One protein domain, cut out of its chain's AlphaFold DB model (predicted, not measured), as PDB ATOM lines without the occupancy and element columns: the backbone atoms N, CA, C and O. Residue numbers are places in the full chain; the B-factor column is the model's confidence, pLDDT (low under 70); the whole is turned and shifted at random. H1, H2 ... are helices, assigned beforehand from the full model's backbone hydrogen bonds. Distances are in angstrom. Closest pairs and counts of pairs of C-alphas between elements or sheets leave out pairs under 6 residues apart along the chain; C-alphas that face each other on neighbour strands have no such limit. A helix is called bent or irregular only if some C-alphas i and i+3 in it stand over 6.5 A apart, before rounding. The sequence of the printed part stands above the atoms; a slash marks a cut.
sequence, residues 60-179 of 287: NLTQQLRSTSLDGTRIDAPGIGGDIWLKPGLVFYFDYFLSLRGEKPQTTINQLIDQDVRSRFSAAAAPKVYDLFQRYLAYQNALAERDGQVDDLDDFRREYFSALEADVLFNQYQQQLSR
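Overview. This is residues 60 to 179 of the 287 residues of the protein "Lipase chaperone" of BD1-7 clade bacterium (UniProt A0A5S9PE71). The short helix H2 lies in the middle, packed on H3 where H3 and H4 open from a V-shaped helical hairpin, and H6 crosses near the start of H2. H1 lies beyond H3 at one end of the long axis, and H5 lies toward the other end. The 120 printed residues hold six named helices, H1 to H6 in order, and no named strand: the class is all helix. The whole is compact, with a radius of gyration of the C-alphas of 14.6 A, and spans 42 by 33 by 29 A.

Along the chain. Find C-alpha 60 at (52.837, -34.993, -46.285), where H1, residues 60 to 65, begins. After residues 66 to 89 comes H2, residues 90 to 98. H3, residues 106 to 120, runs 21.0 A; H4, residues 126 to 145, runs 29.0 A from (52.933, -17.683, -39.529). H5 is residues 153 to 157. H6, residues 163 to 177, runs 20.4 A to (44.604, -10.219, -62.502) and is only just irregular: C-alphas 169 and 172 are 6.7 A apart.

Arrangement. Start at H2, which touches H3 in a hairpin, closest at C-alphas 97 and 109, 6.3 A, opposite ways at a steep tilt of 40 degrees. H3 and H4 form another hairpin, closest at C-alphas 118 and 126, 5.4 A, at 34.8 degrees, only just shallow. H6 only just touches H2, with 3 pairs of C-alphas within 8 A, closest at 91 and 169, 6.2 A, about perpendicular at 82 degrees. H1 is close to but not clearly touching H3, C-alphas 61 and 112 being closest at 7.0 A. Every O i to N i+4 pair is within hydrogen-bond range in H1, H3, H4 and H5, against 4 of 5 in H2 and 9 of 11 in H6.

Size, cuts and confidence. The two farthest C-alphas, Asn 60 and Asp 151, are 43.1 A apart. The printed part has no cut; the link from H1 to H2 is long. Look at residue 78 for the one pLDDT under 70.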
ATOM      1  N   ASN A  60      54.002 -34.567 -47.052       78.44
ATOM      2  CA  ASN A  60      52.837 -34.993 -46.285       78.44
ATOM      3  C   ASN A  60      51.546 -34.256 -46.707       78.44
ATOM      4  O   ASN A  60      50.490 -34.875 -46.812       78.44
ATOM      5  N   LEU A  61      51.614 -32.956 -47.007       82.81
ATOM      6  CA  LEU A  61      50.437 -32.201 -47.435       82.81
ATOM      7  C   LEU A  61      49.963 -32.661 -48.818       82.81
ATOM      8  O   LEU A  61      48.779 -32.923 -49.009       82.81
ATOM      9  N   THR A  62      50.893 -32.857 -49.755       81.31
ATOM     10  CA  THR A  62      50.592 -33.397 -51.089       81.31
ATOM     11  C   THR A  62      49.919 -34.767 -50.993       81.31
ATOM     12  O   THR A  62      48.962 -35.042 -51.711       81.31
ATOM     13  N   GLN A  63      50.366 -35.627 -50.073       84.31
ATOM     14  CA  GLN A  63      49.739 -36.929 -49.843       84.31
ATOM     15  C   GLN A  63      48.307 -36.807 -49.301       84.31
ATOM     16  O   GLN A  63      47.429 -37.547 -49.747       84.31
ATOM     17  N   GLN A  64      48.054 -35.875 -48.379       87.94
ATOM     18  CA  GLN A  64      46.717 -35.642 -47.820       87.94
ATOM     19  C   GLN A  64      45.714 -35.123 -48.869       87.94
ATOM     20  O   GLN A  64      44.514 -35.376 -48.744       87.94
ATOM     21  N   LEU A  65      46.193 -34.469 -49.933       90.25
ATOM     22  CA  LEU A  65      45.362 -33.944 -51.022       90.25
ATOM     23  C   LEU A  65      45.018 -34.966 -52.120       90.25
ATOM     24  O   LEU A  65      44.063 -34.738 -52.858       90.25
ATOM     25  N   ARG A  66      45.693 -36.123 -52.200       88.19
ATOM     26  CA  ARG A  66      45.481 -37.125 -53.277       88.19
ATOM     27  C   ARG A  66      44.054 -37.676 -53.406       88.19
ATOM     28  O   ARG A  66      43.712 -38.298 -54.399       88.19
ATOM     29  N   SER A  67      43.233 -37.506 -52.374       87.88
ATOM     30  CA  SER A  67      41.837 -37.972 -52.332       87.88
ATOM     31  C   SER A  67      40.827 -36.824 -52.443       87.88
ATOM     32  O   SER A  67      39.730 -36.905 -51.888       87.88
ATOM     33  N   THR A  68      41.224 -35.717 -53.067       93.06
ATOM     34  CA  THR A  68      40.421 -34.493 -53.192       93.06
ATOM     35  C   THR A  68      40.430 -33.991 -54.630       93.06
ATOM     36  O   THR A  68      41.241 -34.441 -55.439       93.06
ATOM     37  N   SER A  69      39.584 -33.010 -54.936       92.62
ATOM     38  CA  SER A  69      39.636 -32.248 -56.189       92.62
ATOM     39  C   SER A  69      40.970 -31.533 -56.431       92.62
ATOM     40  O   SER A  69      41.262 -31.167 -57.567       92.62
ATOM     41  N   LEU A  70      41.795 -31.375 -55.393       93.00
ATOM     42  CA  LEU A  70      43.129 -30.786 -55.477       93.00
ATOM     43  C   LEU A  70      44.238 -31.806 -55.779       93.00
ATOM     44  O   LEU A  70      45.413 -31.429 -55.783       93.00
ATOM     45  N   ASP A  71      43.919 -33.078 -56.045       92.44
ATOM     46  CA  ASP A  71      44.936 -34.061 -56.439       92.44
ATOM     47  C   ASP A  71      45.691 -33.622 -57.706       92.44
ATOM     48  O   ASP A  71      45.117 -33.127 -58.675       92.44
ATOM     49  N   GLY A  72      47.015 -33.771 -57.679       86.44
ATOM     50  CA  GLY A  72      47.907 -33.343 -58.758       86.44
ATOM     51  C   GLY A  72      48.028 -31.824 -58.945       86.44
ATOM     52  O   GLY A  72      48.769 -31.390 -59.829       86.44
ATOM     53  N   THR A  73      47.351 -31.009 -58.131       89.50
ATOM     54  CA  THR A  73      47.492 -29.548 -58.174       89.50
ATOM     55  C   THR A  73      48.674 -29.076 -57.323       89.50
ATOM     56  O   THR A  73      49.100 -29.731 -56.369       89.50
ATOM     57  N   ARG A  74      49.242 -27.922 -57.685       85.25
ATOM     58  CA  ARG A  74      50.213 -27.212 -56.848       85.25
ATOM     59  C   ARG A  74      49.440 -26.262 -55.940       85.25
ATOM     60  O   ARG A  74      48.544 -25.577 -56.424       85.25
ATOM     61  N   ILE A  75      49.840 -26.169 -54.671       86.50
ATOM     62  CA  ILE A  75      49.302 -25.151 -53.759       86.50
ATOM     63  C   ILE A  75      49.496 -23.776 -54.384       86.50
ATOM     64  O   ILE A  75      50.626 -23.410 -54.732       86.50
ATOM     65  N   ASP A  76      48.401 -23.028 -54.501       81.44
ATOM     66  CA  ASP A  76      48.382 -21.694 -55.097       81.44
ATOM     67  C   ASP A  76      48.960 -20.647 -54.128       81.44
ATOM     68  O   ASP A  76      48.282 -19.785 -53.579       81.44
ATOM     69  N   ALA A  77      50.261 -20.790 -53.867       81.56
ATOM     70  CA  ALA A  77      51.083 -19.934 -53.022       81.56
ATOM     71  C   ALA A  77      52.274 -19.290 -53.777       81.56
ATOM     72  O   ALA A  77      53.372 -19.199 -53.210       81.56
ATOM     73  N   PRO A  78      52.167 -18.882 -55.060       69.75
ATOM     74  CA  PRO A  78      53.321 -18.363 -55.783       69.75
ATOM     75  C   PRO A  78      53.797 -17.034 -55.179       69.75
ATOM     76  O   PRO A  78      53.060 -16.053 -55.103       69.75
ATOM     77  N   GLY A  79      55.065 -16.988 -54.765       74.88
ATOM     78  CA  GLY A  79      55.713 -15.759 -54.301       74.88
ATOM     79  C   GLY A  79      55.322 -15.292 -52.892       74.88
ATOM     80  O   GLY A  79      55.720 -14.192 -52.500       74.88
ATOM     81  N   ILE A  80      54.598 -16.095 -52.104       78.19
ATOM     82  CA  ILE A  80      54.330 -15.837 -50.676       78.19
ATOM     83  C   ILE A  80      55.279 -16.673 -49.795       78.19
ATOM     84  O   ILE A  80      55.532 -17.838 -50.085       78.19
ATOM     85  N   GLY A  81      55.873 -16.056 -48.765       77.81
ATOM     86  CA  GLY A  81      56.903 -16.671 -47.913       77.81
ATOM     87  C   GLY A  81      57.928 -15.662 -47.379       77.81
ATOM     88  O   GLY A  81      57.993 -14.522 -47.860       77.81
ATOM     89  N   GLY A  82      58.723 -16.097 -46.396       79.75
ATOM     90  CA  GLY A  82      59.695 -15.261 -45.678       79.75
ATOM     91  C   GLY A  82      59.053 -14.356 -44.617       79.75
ATOM     92  O   GLY A  82      57.962 -14.643 -44.127       79.75
ATOM     93  N   ASP A  83      59.730 -13.261 -44.258       81.69
ATOM     94  CA  ASP A  83      59.260 -12.326 -43.218       81.69
ATOM     95  C   ASP A  83      58.164 -11.362 -43.701       81.69
ATOM     96  O   ASP A  83      57.357 -10.869 -42.907       81.69
ATOM     97  N   ILE A  84      58.095 -11.107 -45.012       84.81
ATOM     98  CA  ILE A  84      57.029 -10.301 -45.615       84.81
ATOM     99  C   ILE A  84      55.808 -11.197 -45.808       84.81
ATOM    100  O   ILE A  84      55.711 -11.942 -46.782       84.81
ATOM    101  N   TRP A  85      54.880 -11.122 -44.859       89.25
ATOM    102  CA  TRP A  85      53.716 -12.001 -44.814       89.25
ATOM    103  C   TRP A  85      52.519 -11.463 -45.603       89.25
ATOM    104  O   TRP A  85      51.851 -12.239 -46.276       89.25
ATOM    105  N   LEU A  86      52.280 -10.148 -45.580       93.31
ATOM    106  CA  LEU A  86      51.153  -9.520 -46.268       93.31
ATOM    107  C   LEU A  86      51.478  -9.311 -47.753       93.31
ATOM    108  O   LEU A  86      52.295  -8.458 -48.102       93.31
ATOM    109  N   LYS A  87      50.850 -10.105 -48.628       91.50
ATOM    110  CA  LYS A  87      51.019 -10.039 -50.088       91.50
ATOM    111  C   LYS A  87      49.676 -10.231 -50.810       91.50
ATOM    112  O   LYS A  87      48.828 -10.951 -50.282       91.50
ATOM    113  N   PRO A  88      49.504  -9.696 -52.036       87.88
ATOM    114  CA  PRO A  88      48.248  -9.824 -52.782       87.88
ATOM    115  C   PRO A  88      47.815 -11.270 -53.066       87.88
ATOM    116  O   PRO A  88      46.628 -11.562 -53.127       87.88
ATOM    117  N   GLY A  89      48.770 -12.198 -53.194       87.62
ATOM    118  CA  GLY A  89      48.492 -13.613 -53.475       87.62
ATOM    119  C   GLY A  89      47.877 -14.411 -52.318       87.62
ATOM    120  O   GLY A  89      47.566 -15.582 -52.504       87.62
ATOM    121  N   LEU A  90      47.700 -13.819 -51.129       93.12
ATOM    122  CA  LEU A  90      47.146 -14.532 -49.972       93.12
ATOM    123  C   LEU A  90      45.685 -14.959 -50.158       93.12
ATOM    124  O   LEU A  90      45.303 -15.997 -49.634       93.12
ATOM    125  N   VAL A  91      44.882 -14.205 -50.916       91.75
ATOM    126  CA  VAL A  91      43.474 -14.567 -51.159       91.75
ATOM    127  C   VAL A  91      43.372 -15.897 -51.907       91.75
ATOM    128  O   VAL A  91      42.671 -16.789 -51.445       91.75
ATOM    129  N   PHE A  92      44.146 -16.094 -52.978       89.56
ATOM    130  CA  PHE A  92      44.199 -17.379 -53.691       89.56
ATOM    131  C   PHE A  92      44.719 -18.518 -52.842       89.56
ATOM    132  O   PHE A  92      44.217 -19.635 -52.915       89.56
ATOM    133  N   TYR A  93      45.730 -18.224 -52.036       93.38
ATOM    134  CA  TYR A  93      46.284 -19.201 -51.128       93.38
ATOM    135  C   TYR A  93      45.221 -19.704 -50.148       93.38
ATOM    136  O   TYR A  93      45.118 -20.904 -49.912       93.38
ATOM    137  N   PHE A  94      44.380 -18.805 -49.631       95.56
ATOM    138  CA  PHE A  94      43.239 -19.174 -48.801       95.56
ATOM    139  C   PHE A  94      42.168 -19.915 -49.609       95.56
ATOM    140  O   PHE A  94      41.731 -20.987 -49.192       95.56
ATOM    141  N   ASP A  95      41.787 -19.395 -50.777       94.00
ATOM    142  CA  ASP A  95      40.765 -19.984 -51.647       94.00
ATOM    143  C   ASP A  95      41.135 -21.393 -52.123       94.00
ATOM    144  O   ASP A  95      40.260 -22.251 -52.226       94.00
ATOM    145  N   TYR A  96      42.424 -21.677 -52.323       94.75
ATOM    146  CA  TYR A  96      42.928 -23.014 -52.622       94.75
ATOM    147  C   TYR A  96      42.491 -24.010 -51.547       94.75
ATOM    148  O   TYR A  96      41.835 -25.000 -51.859       94.75
ATOM    149  N   PHE A  97      42.759 -23.732 -50.269       95.12
ATOM    150  CA  PHE A  97      42.314 -24.615 -49.188       95.12
ATOM    151  C   PHE A  97      40.794 -24.606 -49.017       95.12
ATOM    152  O   PHE A  97      40.213 -25.630 -48.661       95.12
ATOM    153  N   LEU A  98      40.129 -23.480 -49.290       95.31
ATOM    154  CA  LEU A  98      38.673 -23.387 -49.181       95.31
ATOM    155  C   LEU A  98      37.918 -24.088 -50.301       95.31
ATOM    156  O   LEU A  98      36.755 -24.430 -50.097       95.31
ATOM    157  N   SER A  99      38.565 -24.389 -51.423       95.69
ATOM    158  CA  SER A  99      37.982 -25.239 -52.462       95.69
ATOM    159  C   SER A  99      37.684 -26.663 -51.966       95.69
ATOM    160  O   SER A  99      36.801 -27.319 -52.503       95.69
ATOM    161  N   LEU A 100      38.323 -27.106 -50.872       95.44
ATOM    162  CA  LEU A 100      38.035 -28.384 -50.210       95.44
ATOM    163  C   LEU A 100      36.723 -28.383 -49.409       95.44
ATOM    164  O   LEU A 100      36.346 -29.417 -48.841       95.44
ATOM    165  N   ARG A 101      36.028 -27.242 -49.299       93.62
ATOM    166  CA  ARG A 101      34.722 -27.165 -48.633       93.62
ATOM    167  C   ARG A 101      33.733 -28.097 -49.335       93.62
ATOM    168  O   ARG A 101      33.548 -28.037 -50.541       93.62
ATOM    169  N   GLY A 102      33.087 -28.959 -48.554       93.00
ATOM    170  CA  GLY A 102      32.199 -30.008 -49.067       93.00
ATOM    171  C   GLY A 102      32.893 -31.354 -49.315       93.00
ATOM    172  O   GLY A 102      32.216 -32.376 -49.321       93.00
ATOM    173  N   GLU A 103      34.226 -31.389 -49.416       95.38
ATOM    174  CA  GLU A 103      35.017 -32.627 -49.546       95.38
ATOM    175  C   GLU A 103      35.737 -33.020 -48.253       95.38
ATOM    176  O   GLU A 103      36.021 -34.199 -48.012       95.38
ATOM    177  N   LYS A 104      36.076 -32.028 -47.423       94.75
ATOM    178  CA  LYS A 104      36.768 -32.210 -46.148       94.75
ATOM    179  C   LYS A 104      36.073 -31.421 -45.031       94.75
ATOM    180  O   LYS A 104      35.547 -30.333 -45.281       94.75
ATOM    181  N   PRO A 105      36.078 -31.931 -43.785       95.44
ATOM    182  CA  PRO A 105      35.611 -31.166 -42.632       95.44
ATOM    183  C   PRO A 105      36.393 -29.856 -42.468       95.44
ATOM    184  O   PRO A 105      37.605 -29.828 -42.686       95.44
ATOM    185  N   GLN A 106      35.735 -28.787 -42.003       93.81
ATOM    186  CA  GLN A 106      36.384 -27.483 -41.782       93.81
ATOM    187  C   GLN A 106      37.585 -27.580 -40.828       93.81
ATOM    188  O   GLN A 106      38.581 -26.886 -41.009       93.81
ATOM    189  N   THR A 107      37.524 -28.472 -39.835       96.06
ATOM    190  CA  THR A 107      38.642 -28.740 -38.919       96.06
ATOM    191  C   THR A 107      39.867 -29.275 -39.656       96.06
ATOM    192  O   THR A 107      40.976 -28.820 -39.391       96.06
ATOM    193  N   THR A 108      39.674 -30.175 -40.621       95.12
ATOM    194  CA  THR A 108      40.744 -30.690 -41.482       95.12
ATOM    195  C   THR A 108      41.296 -29.597 -42.392       95.12
ATOM    196  O   THR A 108      42.509 -29.464 -42.501       95.12
ATOM    197  N   ILE A 109      40.436 -28.766 -42.992       95.44
ATOM    198  CA  ILE A 109      40.872 -27.632 -43.826       95.44
ATOM    199  C   ILE A 109      41.750 -26.671 -43.008       95.44
ATOM    200  O   ILE A 109      42.831 -26.295 -43.456       95.44
ATOM    201  N   ASN A 110      41.333 -26.343 -41.781       95.62
ATOM    202  CA  ASN A 110      42.095 -25.484 -40.871       95.62
ATOM    203  C   ASN A 110      43.457 -26.094 -40.486       95.62
ATOM    204  O   ASN A 110      44.443 -25.370 -40.382       95.62
ATOM    205  N   GLN A 111      43.531 -27.414 -40.298       94.69
ATOM    206  CA  GLN A 111      44.793 -28.109 -40.018       94.69
ATOM    207  C   GLN A 111      45.742 -28.090 -41.218       94.69
ATOM    208  O   GLN A 111      46.932 -27.834 -41.045       94.69
ATOM    209  N   LEU A 112      45.218 -28.333 -42.424       94.62
ATOM    210  CA  LEU A 112      46.006 -28.328 -43.658       94.62
ATOM    211  C   LEU A 112      46.663 -26.964 -43.887       94.62
ATOM    212  O   LEU A 112      47.864 -26.896 -44.146       94.62
ATOM    213  N   ILE A 113      45.897 -25.881 -43.740       95.06
ATOM    214  CA  ILE A 113      46.443 -24.536 -43.911       95.06
ATOM    215  C   ILE A 113      47.372 -24.125 -42.761       95.06
ATOM    216  O   ILE A 113      48.411 -23.543 -43.044       95.06
ATOM    217  N   ASP A 114      47.091 -24.451 -41.490       95.12
ATOM    218  CA  ASP A 114      48.029 -24.153 -40.384       95.12
ATOM    219  C   ASP A 114      49.379 -24.860 -40.593       95.12
ATOM    220  O   ASP A 114      50.441 -24.243 -40.467       95.12
ATOM    221  N   GLN A 115      49.351 -26.138 -40.986       94.00
ATOM    222  CA  GLN A 115      50.557 -26.899 -41.310       94.00
ATOM    223  C   GLN A 115      51.348 -26.235 -42.443       94.00
ATOM    224  O   GLN A 115      52.570 -26.079 -42.343       94.00
ATOM    225  N   ASP A 116      50.662 -25.832 -43.510       92.81
ATOM    226  CA  ASP A 116      51.306 -25.228 -44.667       92.81
ATOM    227  C   ASP A 116      51.866 -23.830 -44.358       92.81
ATOM    228  O   ASP A 116      53.031 -23.555 -44.655       92.81
ATOM    229  N   VAL A 117      51.101 -22.988 -43.657       93.56
ATOM    230  CA  VAL A 117      51.519 -21.653 -43.209       93.56
ATOM    231  C   VAL A 117      52.785 -21.730 -42.354       93.56
ATOM    232  O   VAL A 117      53.737 -20.986 -42.597       93.56
ATOM    233  N   ARG A 118      52.849 -22.656 -41.389       92.69
ATOM    234  CA  ARG A 118      54.035 -22.845 -40.531       92.69
ATOM    235  C   ARG A 118      55.266 -23.328 -41.289       92.69
ATOM    236  O   ARG A 118      56.379 -23.052 -40.858       92.69
ATOM    237  N   SER A 119      55.077 -24.056 -42.388       90.56
ATOM    238  CA  SER A 119      56.188 -24.503 -43.235       90.56
ATOM    239  C   SER A 119      56.726 -23.395 -44.146       90.56
ATOM    240  O   SER A 119      57.895 -23.417 -44.528       90.56
ATOM    241  N   ARG A 120      55.875 -22.423 -44.494       89.25
ATOM    242  CA  ARG A 120      56.115 -21.454 -45.573       89.25
ATOM    243  C   ARG A 120      56.509 -20.065 -45.076       89.25
ATOM    244  O   ARG A 120      57.243 -19.345 -45.756       89.25
ATOM    245  N   PHE A 121      56.030 -19.685 -43.899       91.12
ATOM    246  CA  PHE A 121      56.283 -18.387 -43.281       91.12
ATOM    247  C   PHE A 121      57.180 -18.528 -42.052       91.12
ATOM    248  O   PHE A 121      57.215 -19.572 -41.403       91.12
ATOM    249  N   SER A 122      57.904 -17.460 -41.708       91.94
ATOM    250  CA  SER A 122      58.730 -17.451 -40.498       91.94
ATOM    251  C   SER A 122      57.873 -17.574 -39.235       91.94
ATOM    252  O   SER A 122      56.679 -17.265 -39.239       91.94
ATOM    253  N   ALA A 123      58.481 -17.971 -38.113       91.81
ATOM    254  CA  ALA A 123      57.774 -18.123 -36.837       91.81
ATOM    255  C   ALA A 123      57.055 -16.834 -36.374       91.81
ATOM    256  O   ALA A 123      56.053 -16.908 -35.668       91.81
ATOM    257  N   ALA A 124      57.536 -15.659 -36.798       91.56
ATOM    258  CA  ALA A 124      56.908 -14.367 -36.516       91.56
ATOM    259  C   ALA A 124      55.742 -14.028 -37.467       91.56
ATOM    260  O   ALA A 124      54.846 -13.260 -37.107       91.56
ATOM    261  N   ALA A 125      55.769 -14.567 -38.685       92.94
ATOM    262  CA  ALA A 125      54.791 -14.314 -39.737       92.94
ATOM    263  C   ALA A 125      53.633 -15.321 -39.719       92.94
ATOM    264  O   ALA A 125      52.483 -14.921 -39.892       92.94
ATOM    265  N   ALA A 126      53.914 -16.601 -39.466       94.12
ATOM    266  CA  ALA A 126      52.933 -17.683 -39.529       94.12
ATOM    267  C   ALA A 126      51.654 -17.413 -38.703       94.12
ATOM    268  O   ALA A 126      50.566 -17.517 -39.273       94.12
ATOM    269  N   PRO A 127      51.721 -16.964 -37.429       95.50
ATOM    270  CA  PRO A 127      50.511 -16.656 -36.665       95.50
ATOM    271  C   PRO A 127      49.671 -15.527 -37.278       95.50
ATOM    272  O   PRO A 127      48.448 -15.578 -37.219       95.50
ATOM    273  N   LYS A 128      50.312 -14.527 -37.900       95.44
ATOM    274  CA  LYS A 128      49.622 -13.392 -38.539       95.44
ATOM    275  C   LYS A 128      48.893 -13.821 -39.808       95.44
ATOM    276  O   LYS A 128      47.772 -13.393 -40.047       95.44
ATOM    277  N   VAL A 129      49.518 -14.691 -40.606       96.31
ATOM    278  CA  VAL A 129      48.894 -15.253 -41.813       96.31
ATOM    279  C   VAL A 129      47.694 -16.120 -41.443       96.31
ATOM    280  O   VAL A 129      46.645 -16.003 -42.069       96.31
ATOM    281  N   TYR A 130      47.830 -16.961 -40.414       96.62
ATOM    282  CA  TYR A 130      46.731 -17.810 -39.965       96.62
ATOM    283  C   TYR A 130      45.576 -16.998 -39.355       96.62
ATOM    284  O   TYR A 130      44.417 -17.281 -39.648       96.62
ATOM    285  N   ASP A 131      45.867 -15.952 -38.572       97.62
ATOM    286  CA  ASP A 131      44.850 -14.998 -38.100       97.62
ATOM    287  C   ASP A 131      44.102 -14.340 -39.270       97.62
ATOM    288  O   ASP A 131      42.870 -14.314 -39.301       97.62
ATOM    289  N   LEU A 132      44.845 -13.875 -40.278       97.31
ATOM    290  CA  LEU A 132      44.258 -13.259 -41.459       97.31
ATOM    291  C   LEU A 132      43.353 -14.237 -42.227       97.31
ATOM    292  O   LEU A 132      42.287 -13.837 -42.692       97.31
ATOM    293  N   PHE A 133      43.729 -15.515 -42.306       97.50
ATOM    294  CA  PHE A 133      42.863 -16.559 -42.854       97.50
ATOM    295  C   PHE A 133      41.555 -16.701 -42.059       97.50
ATOM    296  O   PHE A 133      40.488 -16.770 -42.663       97.50
ATOM    297  N   GLN A 134      41.594 -16.692 -40.722       97.62
ATOM    298  CA  GLN A 134      40.372 -16.774 -39.908       97.62
ATOM    299  C   GLN A 134      39.443 -15.570 -40.132       97.62
ATOM    300  O   GLN A 134      38.232 -15.742 -40.281       97.62
ATOM    301  N   ARG A 135      39.995 -14.356 -40.235       97.81
ATOM    302  CA  ARG A 135      39.212 -13.156 -40.586       97.81
ATOM    303  C   ARG A 135      38.649 -13.234 -42.003       97.81
ATOM    304  O   ARG A 135      37.507 -12.839 -42.223       97.81
ATOM    305  N   TYR A 136      39.397 -13.816 -42.937       97.19
ATOM    306  CA  TYR A 136      38.917 -14.088 -44.288       97.19
ATOM    307  C   TYR A 136      37.759 -15.091 -44.326       97.19
ATOM    308  O   TYR A 136      36.786 -14.867 -45.045       97.19
ATOM    309  N   LEU A 137      37.793 -16.142 -43.502       95.88
ATOM    310  CA  LEU A 137      36.658 -17.054 -43.334       95.88
ATOM    311  C   LEU A 137      35.413 -16.331 -42.815       95.88
ATOM    312  O   LEU A 137      34.326 -16.542 -43.348       95.88
ATOM    313  N   ALA A 138      35.573 -15.491 -41.788       97.06
ATOM    314  CA  ALA A 138      34.474 -14.717 -41.218       97.06
ATOM    315  C   ALA A 138      33.864 -13.765 -42.256       97.06
ATOM    316  O   ALA A 138      32.648 -13.750 -42.429       97.06
ATOM    317  N   TYR A 139      34.712 -13.059 -43.011       96.81
ATOM    318  CA  TYR A 139      34.301 -12.210 -44.127       96.81
ATOM    319  C   TYR A 139      33.513 -12.990 -45.192       96.81
ATOM    320  O   TYR A 139      32.430 -12.564 -45.587       96.81
ATOM    321  N   GLN A 140      34.010 -14.155 -45.626       95.25
ATOM    322  CA  GLN A 140      33.332 -14.999 -46.619       95.25
ATOM    323  C   GLN A 140      31.963 -15.489 -46.127       95.25
ATOM    324  O   GLN A 140      30.998 -15.493 -46.887       95.25
ATOM    325  N   ASN A 141      31.861 -15.876 -44.854       94.62
ATOM    326  CA  ASN A 141      30.595 -16.317 -44.269       94.62
ATOM    327  C   ASN A 141      29.590 -15.160 -44.176       94.62
ATOM    328  O   ASN A 141      28.452 -15.312 -44.606       94.62
ATOM    329  N   ALA A 142      30.020 -13.991 -43.700       96.31
ATOM    330  CA  ALA A 142      29.163 -12.813 -43.608       96.31
ATOM    331  C   ALA A 142      28.715 -12.299 -44.988       96.31
ATOM    332  O   ALA A 142      27.604 -11.790 -45.132       96.31
ATOM    333  N   LEU A 143      29.555 -12.453 -46.016       94.81
ATOM    334  CA  LEU A 143      29.177 -12.156 -47.396       94.81
ATOM    335  C   LEU A 143      28.132 -13.156 -47.918       94.81
ATOM    336  O   LEU A 143      27.175 -12.749 -48.575       94.81
ATOM    337  N   ALA A 144      28.288 -14.445 -47.602       92.88
ATOM    338  CA  ALA A 144      27.338 -15.489 -47.982       92.88
ATOM    339  C   ALA A 144      25.971 -15.323 -47.296       92.88
ATOM    340  O   ALA A 144      24.949 -15.509 -47.944       92.88
ATOM    341  N   GLU A 145      25.932 -14.912 -46.025       94.56
ATOM    342  CA  GLU A 145      24.687 -14.610 -45.294       94.56
ATOM    343  C   GLU A 145      23.873 -13.469 -45.920       94.56
ATOM    344  O   GLU A 145      22.667 -13.369 -45.702       94.56
ATOM    345  N   ARG A 146      24.530 -12.605 -46.699       94.12
ATOM    346  CA  ARG A 146      23.914 -11.485 -47.420       94.12
ATOM    347  C   ARG A 146      23.670 -11.802 -48.898       94.12
ATOM    348  O   ARG A 146      23.453 -10.883 -49.680       94.12
ATOM    349  N   ASP A 147      23.785 -13.067 -49.306       90.62
ATOM    350  CA  ASP A 147      23.721 -13.506 -50.709       90.62
ATOM    351  C   ASP A 147      24.679 -12.725 -51.639       90.62
ATOM    352  O   ASP A 147      24.421 -12.525 -52.826       90.62
ATOM    353  N   GLY A 148      25.800 -12.240 -51.093       86.38
ATOM    354  CA  GLY A 148      26.762 -11.398 -51.807       86.38
ATOM    355  C   GLY A 148      26.289  -9.967 -52.095       86.38
ATOM    356  O   GLY A 148      26.998  -9.232 -52.783       86.38
ATOM    357  N   GLN A 149      25.127  -9.550 -51.588       90.56
ATOM    358  CA  GLN A 149      24.589  -8.204 -51.769       90.56
ATOM    359  C   GLN A 149      25.055  -7.284 -50.639       90.56
ATOM    360  O   GLN A 149      24.609  -7.374 -49.496       90.56
ATOM    361  N   VAL A 150      25.981  -6.389 -50.971       91.19
ATOM    362  CA  VAL A 150      26.516  -5.373 -50.064       91.19
ATOM    363  C   VAL A 150      26.585  -4.053 -50.823       91.19
ATOM    364  O   VAL A 150      27.114  -4.023 -51.934       91.19
ATOM    365  N   ASP A 151      26.055  -2.982 -50.227       90.12
ATOM    366  CA  ASP A 151      25.958  -1.661 -50.865       90.12
ATOM    367  C   ASP A 151      27.334  -1.056 -51.173       90.12
ATOM    368  O   ASP A 151      27.574  -0.573 -52.278       90.12
ATOM    369  N   ASP A 152      28.252  -1.125 -50.206       92.81
ATOM    370  CA  ASP A 152      29.646  -0.723 -50.368       92.81
ATOM    371  C   ASP A 152      30.567  -1.855 -49.898       92.81
ATOM    372  O   ASP A 152      30.710  -2.149 -48.705       92.81
ATOM    373  N   LEU A 153      31.175  -2.532 -50.872       90.56
ATOM    374  CA  LEU A 153      32.038  -3.682 -50.629       90.56
ATOM    375  C   LEU A 153      33.342  -3.292 -49.923       90.56
ATOM    376  O   LEU A 153      33.881  -4.090 -49.155       90.56
ATOM    377  N   ASP A 154      33.858  -2.089 -50.170       90.88
ATOM    378  CA  ASP A 154      35.101  -1.635 -49.557       90.88
ATOM    379  C   ASP A 154      34.874  -1.227 -48.106       90.88
ATOM    380  O   ASP A 154      35.727  -1.496 -47.261       90.88
ATOM    381  N   ASP A 155      33.727  -0.631 -47.789       93.19
ATOM    382  CA  ASP A 155      33.317  -0.364 -46.409       93.19
ATOM    383  C   ASP A 155      33.133  -1.667 -45.637       93.19
ATOM    384  O   ASP A 155      33.683  -1.826 -44.546       93.19
ATOM    385  N   PHE A 156      32.463  -2.643 -46.246       94.94
ATOM    386  CA  PHE A 156      32.258  -3.948 -45.634       94.94
ATOM    387  C   PHE A 156      33.565  -4.710 -45.391       94.94
ATOM    388  O   PHE A 156      33.759  -5.292 -44.325       94.94
ATOM    389  N   ARG A 157      34.522  -4.668 -46.327       94.81
ATOM    390  CA  ARG A 157      35.861  -5.250 -46.115       94.81
ATOM    391  C   ARG A 157      36.568  -4.631 -44.907       94.81
ATOM    392  O   ARG A 157      37.280  -5.343 -44.199       94.81
ATOM    393  N   ARG A 158      36.361  -3.339 -44.632       93.94
ATOM    394  CA  ARG A 158      36.973  -2.651 -43.480       93.94
ATOM    395  C   ARG A 158      36.411  -3.091 -42.125       93.94
ATOM    396  O   ARG A 158      37.039  -2.804 -41.111       93.94
ATOM    397  N   GLU A 159      35.303  -3.836 -42.088       95.50
ATOM    398  CA  GLU A 159      34.827  -4.502 -40.865       95.50
ATOM    399  C   GLU A 159      35.744  -5.671 -40.442       95.50
ATOM    400  O   GLU A 159      35.830  -5.987 -39.257       95.50
ATOM    401  N   TYR A 160      36.459  -6.294 -41.391       97.19
ATOM    402  CA  TYR A 160      37.272  -7.505 -41.166       97.19
ATOM    403  C   TYR A 160      38.779  -7.274 -41.338       97.19
ATOM    404  O   TYR A 160      39.604  -8.013 -40.787       97.19
ATOM    405  N   PHE A 161      39.158  -6.260 -42.112       97.44
ATOM    406  CA  PHE A 161      40.538  -5.995 -42.505       97.44
ATOM    407  C   PHE A 161      40.914  -4.541 -42.234       97.44
ATOM    408  O   PHE A 161      40.117  -3.625 -42.432       97.44
ATOM    409  N   SER A 162      42.164  -4.306 -41.837       96.31
ATOM    410  CA  SER A 162      42.713  -2.948 -41.833       96.31
ATOM    411  C   SER A 162      42.749  -2.369 -43.254       96.31
ATOM    412  O   SER A 162      42.764  -3.110 -44.235       96.31
ATOM    413  N   ALA A 163      42.837  -1.042 -43.382       93.94
ATOM    414  CA  ALA A 163      42.915  -0.388 -44.693       93.94
ATOM    415  C   ALA A 163      44.072  -0.924 -45.562       93.94
ATOM    416  O   ALA A 163      43.899  -1.128 -46.761       93.94
ATOM    417  N   LEU A 164      45.228  -1.206 -44.949       94.62
ATOM    418  CA  LEU A 164      46.378  -1.787 -45.644       94.62
ATOM    419  C   LEU A 164      46.103  -3.223 -46.111       94.62
ATOM    420  O   LEU A 164      46.437  -3.579 -47.237       94.62
ATOM    421  N   GLU A 165      45.503  -4.054 -45.259       95.44
ATOM    422  CA  GLU A 165      45.158  -5.432 -45.619       95.44
ATOM    423  C   GLU A 165      44.106  -5.468 -46.729       95.44
ATOM    424  O   GLU A 165      44.276  -6.214 -47.689       95.44
ATOM    425  N   ALA A 166      43.065  -4.637 -46.643       94.62
ATOM    426  CA  ALA A 166      42.023  -4.561 -47.661       94.62
ATOM    427  C   ALA A 166      42.593  -4.147 -49.030       94.62
ATOM    428  O   ALA A 166      42.286  -4.776 -50.045       94.62
ATOM    429  N   ASP A 167      43.475  -3.142 -49.061       92.94
ATOM    430  CA  ASP A 167      44.132  -2.716 -50.297       92.94
ATOM    431  C   ASP A 167      45.001  -3.829 -50.902       92.94
ATOM    432  O   ASP A 167      44.871  -4.156 -52.084       92.94
ATOM    433  N   VAL A 168      45.854  -4.463 -50.091       92.81
ATOM    434  CA  VAL A 168      46.762  -5.511 -50.574       92.81
ATOM    435  C   VAL A 168      45.991  -6.744 -51.050       92.81
ATOM    436  O   VAL A 168      46.287  -7.263 -52.127       92.81
ATOM    437  N   LEU A 169      45.010  -7.214 -50.276       92.19
ATOM    438  CA  LEU A 169      44.294  -8.462 -50.550       92.19
ATOM    439  C   LEU A 169      43.294  -8.345 -51.695       92.19
ATOM    440  O   LEU A 169      43.127  -9.307 -52.437       92.19
ATOM    441  N   PHE A 170      42.634  -7.196 -51.857       91.19
ATOM    442  CA  PHE A 170      41.538  -7.072 -52.817       91.19
ATOM    443  C   PHE A 170      41.862  -6.137 -53.982       91.19
ATOM    444  O   PHE A 170      41.594  -6.489 -55.131       91.19
ATOM    445  N   ASN A 171      42.497  -4.988 -53.738       88.44
ATOM    446  CA  ASN A 171      42.721  -3.987 -54.788       88.44
ATOM    447  C   ASN A 171      43.980  -4.267 -55.609       88.44
ATOM    448  O   ASN A 171      43.912  -4.400 -56.835       88.44
ATOM    449  N   GLN A 172      45.138  -4.395 -54.956       86.94
ATOM    450  CA  GLN A 172      46.398  -4.721 -55.641       86.94
ATOM    451  C   GLN A 172      46.308  -6.074 -56.346       86.94
ATOM    452  O   GLN A 172      46.826  -6.267 -57.449       86.94
ATOM    453  N   TYR A 173      45.583  -6.996 -55.728       79.75
ATOM    454  CA  TYR A 173      45.251  -8.278 -56.306       79.75
ATOM    455  C   TYR A 173      44.444  -8.148 -57.615       79.75
ATOM    456  O   TYR A 173      44.869  -8.665 -58.654       79.75
ATOM    457  N   GLN A 174      43.337  -7.397 -57.613       80.50
ATOM    458  CA  GLN A 174      42.520  -7.183 -58.814       80.50
ATOM    459  C   GLN A 174      43.328  -6.558 -59.963       80.50
ATOM    460  O   GLN A 174      43.151  -6.897 -61.140       80.50
ATOM    461  N   GLN A 175      44.272  -5.675 -59.636       82.81
ATOM    462  CA  GLN A 175      45.194  -5.106 -60.616       82.81
ATOM    463  C   GLN A 175      46.143  -6.162 -61.205       82.81
ATOM    464  O   GLN A 175      46.418  -6.126 -62.407       82.81
ATOM    465  N   GLN A 176      46.623  -7.119 -60.405       79.50
ATOM    466  CA  GLN A 176      47.470  -8.212 -60.886       79.50
ATOM    467  C   GLN A 176      46.722  -9.125 -61.866       79.50
ATOM    468  O   GLN A 176      47.289  -9.480 -62.899       79.50
ATOM    469  N   LEU A 177      45.454  -9.442 -61.593       76.62
ATOM    470  CA  LEU A 177      44.604 -10.219 -62.502       76.62
ATOM    471  C   LEU A 177      44.282  -9.496 -63.807       76.62
ATOM    472  O   LEU A 177      44.187 -10.115 -64.866       76.62
ATOM    473  N   SER A 178      44.143  -8.175 -63.742       81.75
ATOM    474  CA  SER A 178      43.850  -7.343 -64.911       81.75
ATOM    475  C   SER A 178      45.042  -7.227 -65.870       81.75
ATOM    476  O   SER A 178      44.897  -6.758 -67.004       81.75
ATOM    477  N   ARG A 179      46.245  -7.660 -65.460       82.31
ATOM    478  CA  ARG A 179      47.409  -7.690 -66.349       82.31
ATOM    479  C   ARG A 179      47.183  -8.732 -67.445       82.31
ATOM    480  O   ARG A 179      46.981  -9.908 -67.151       82.31
TER     481      ARG A 179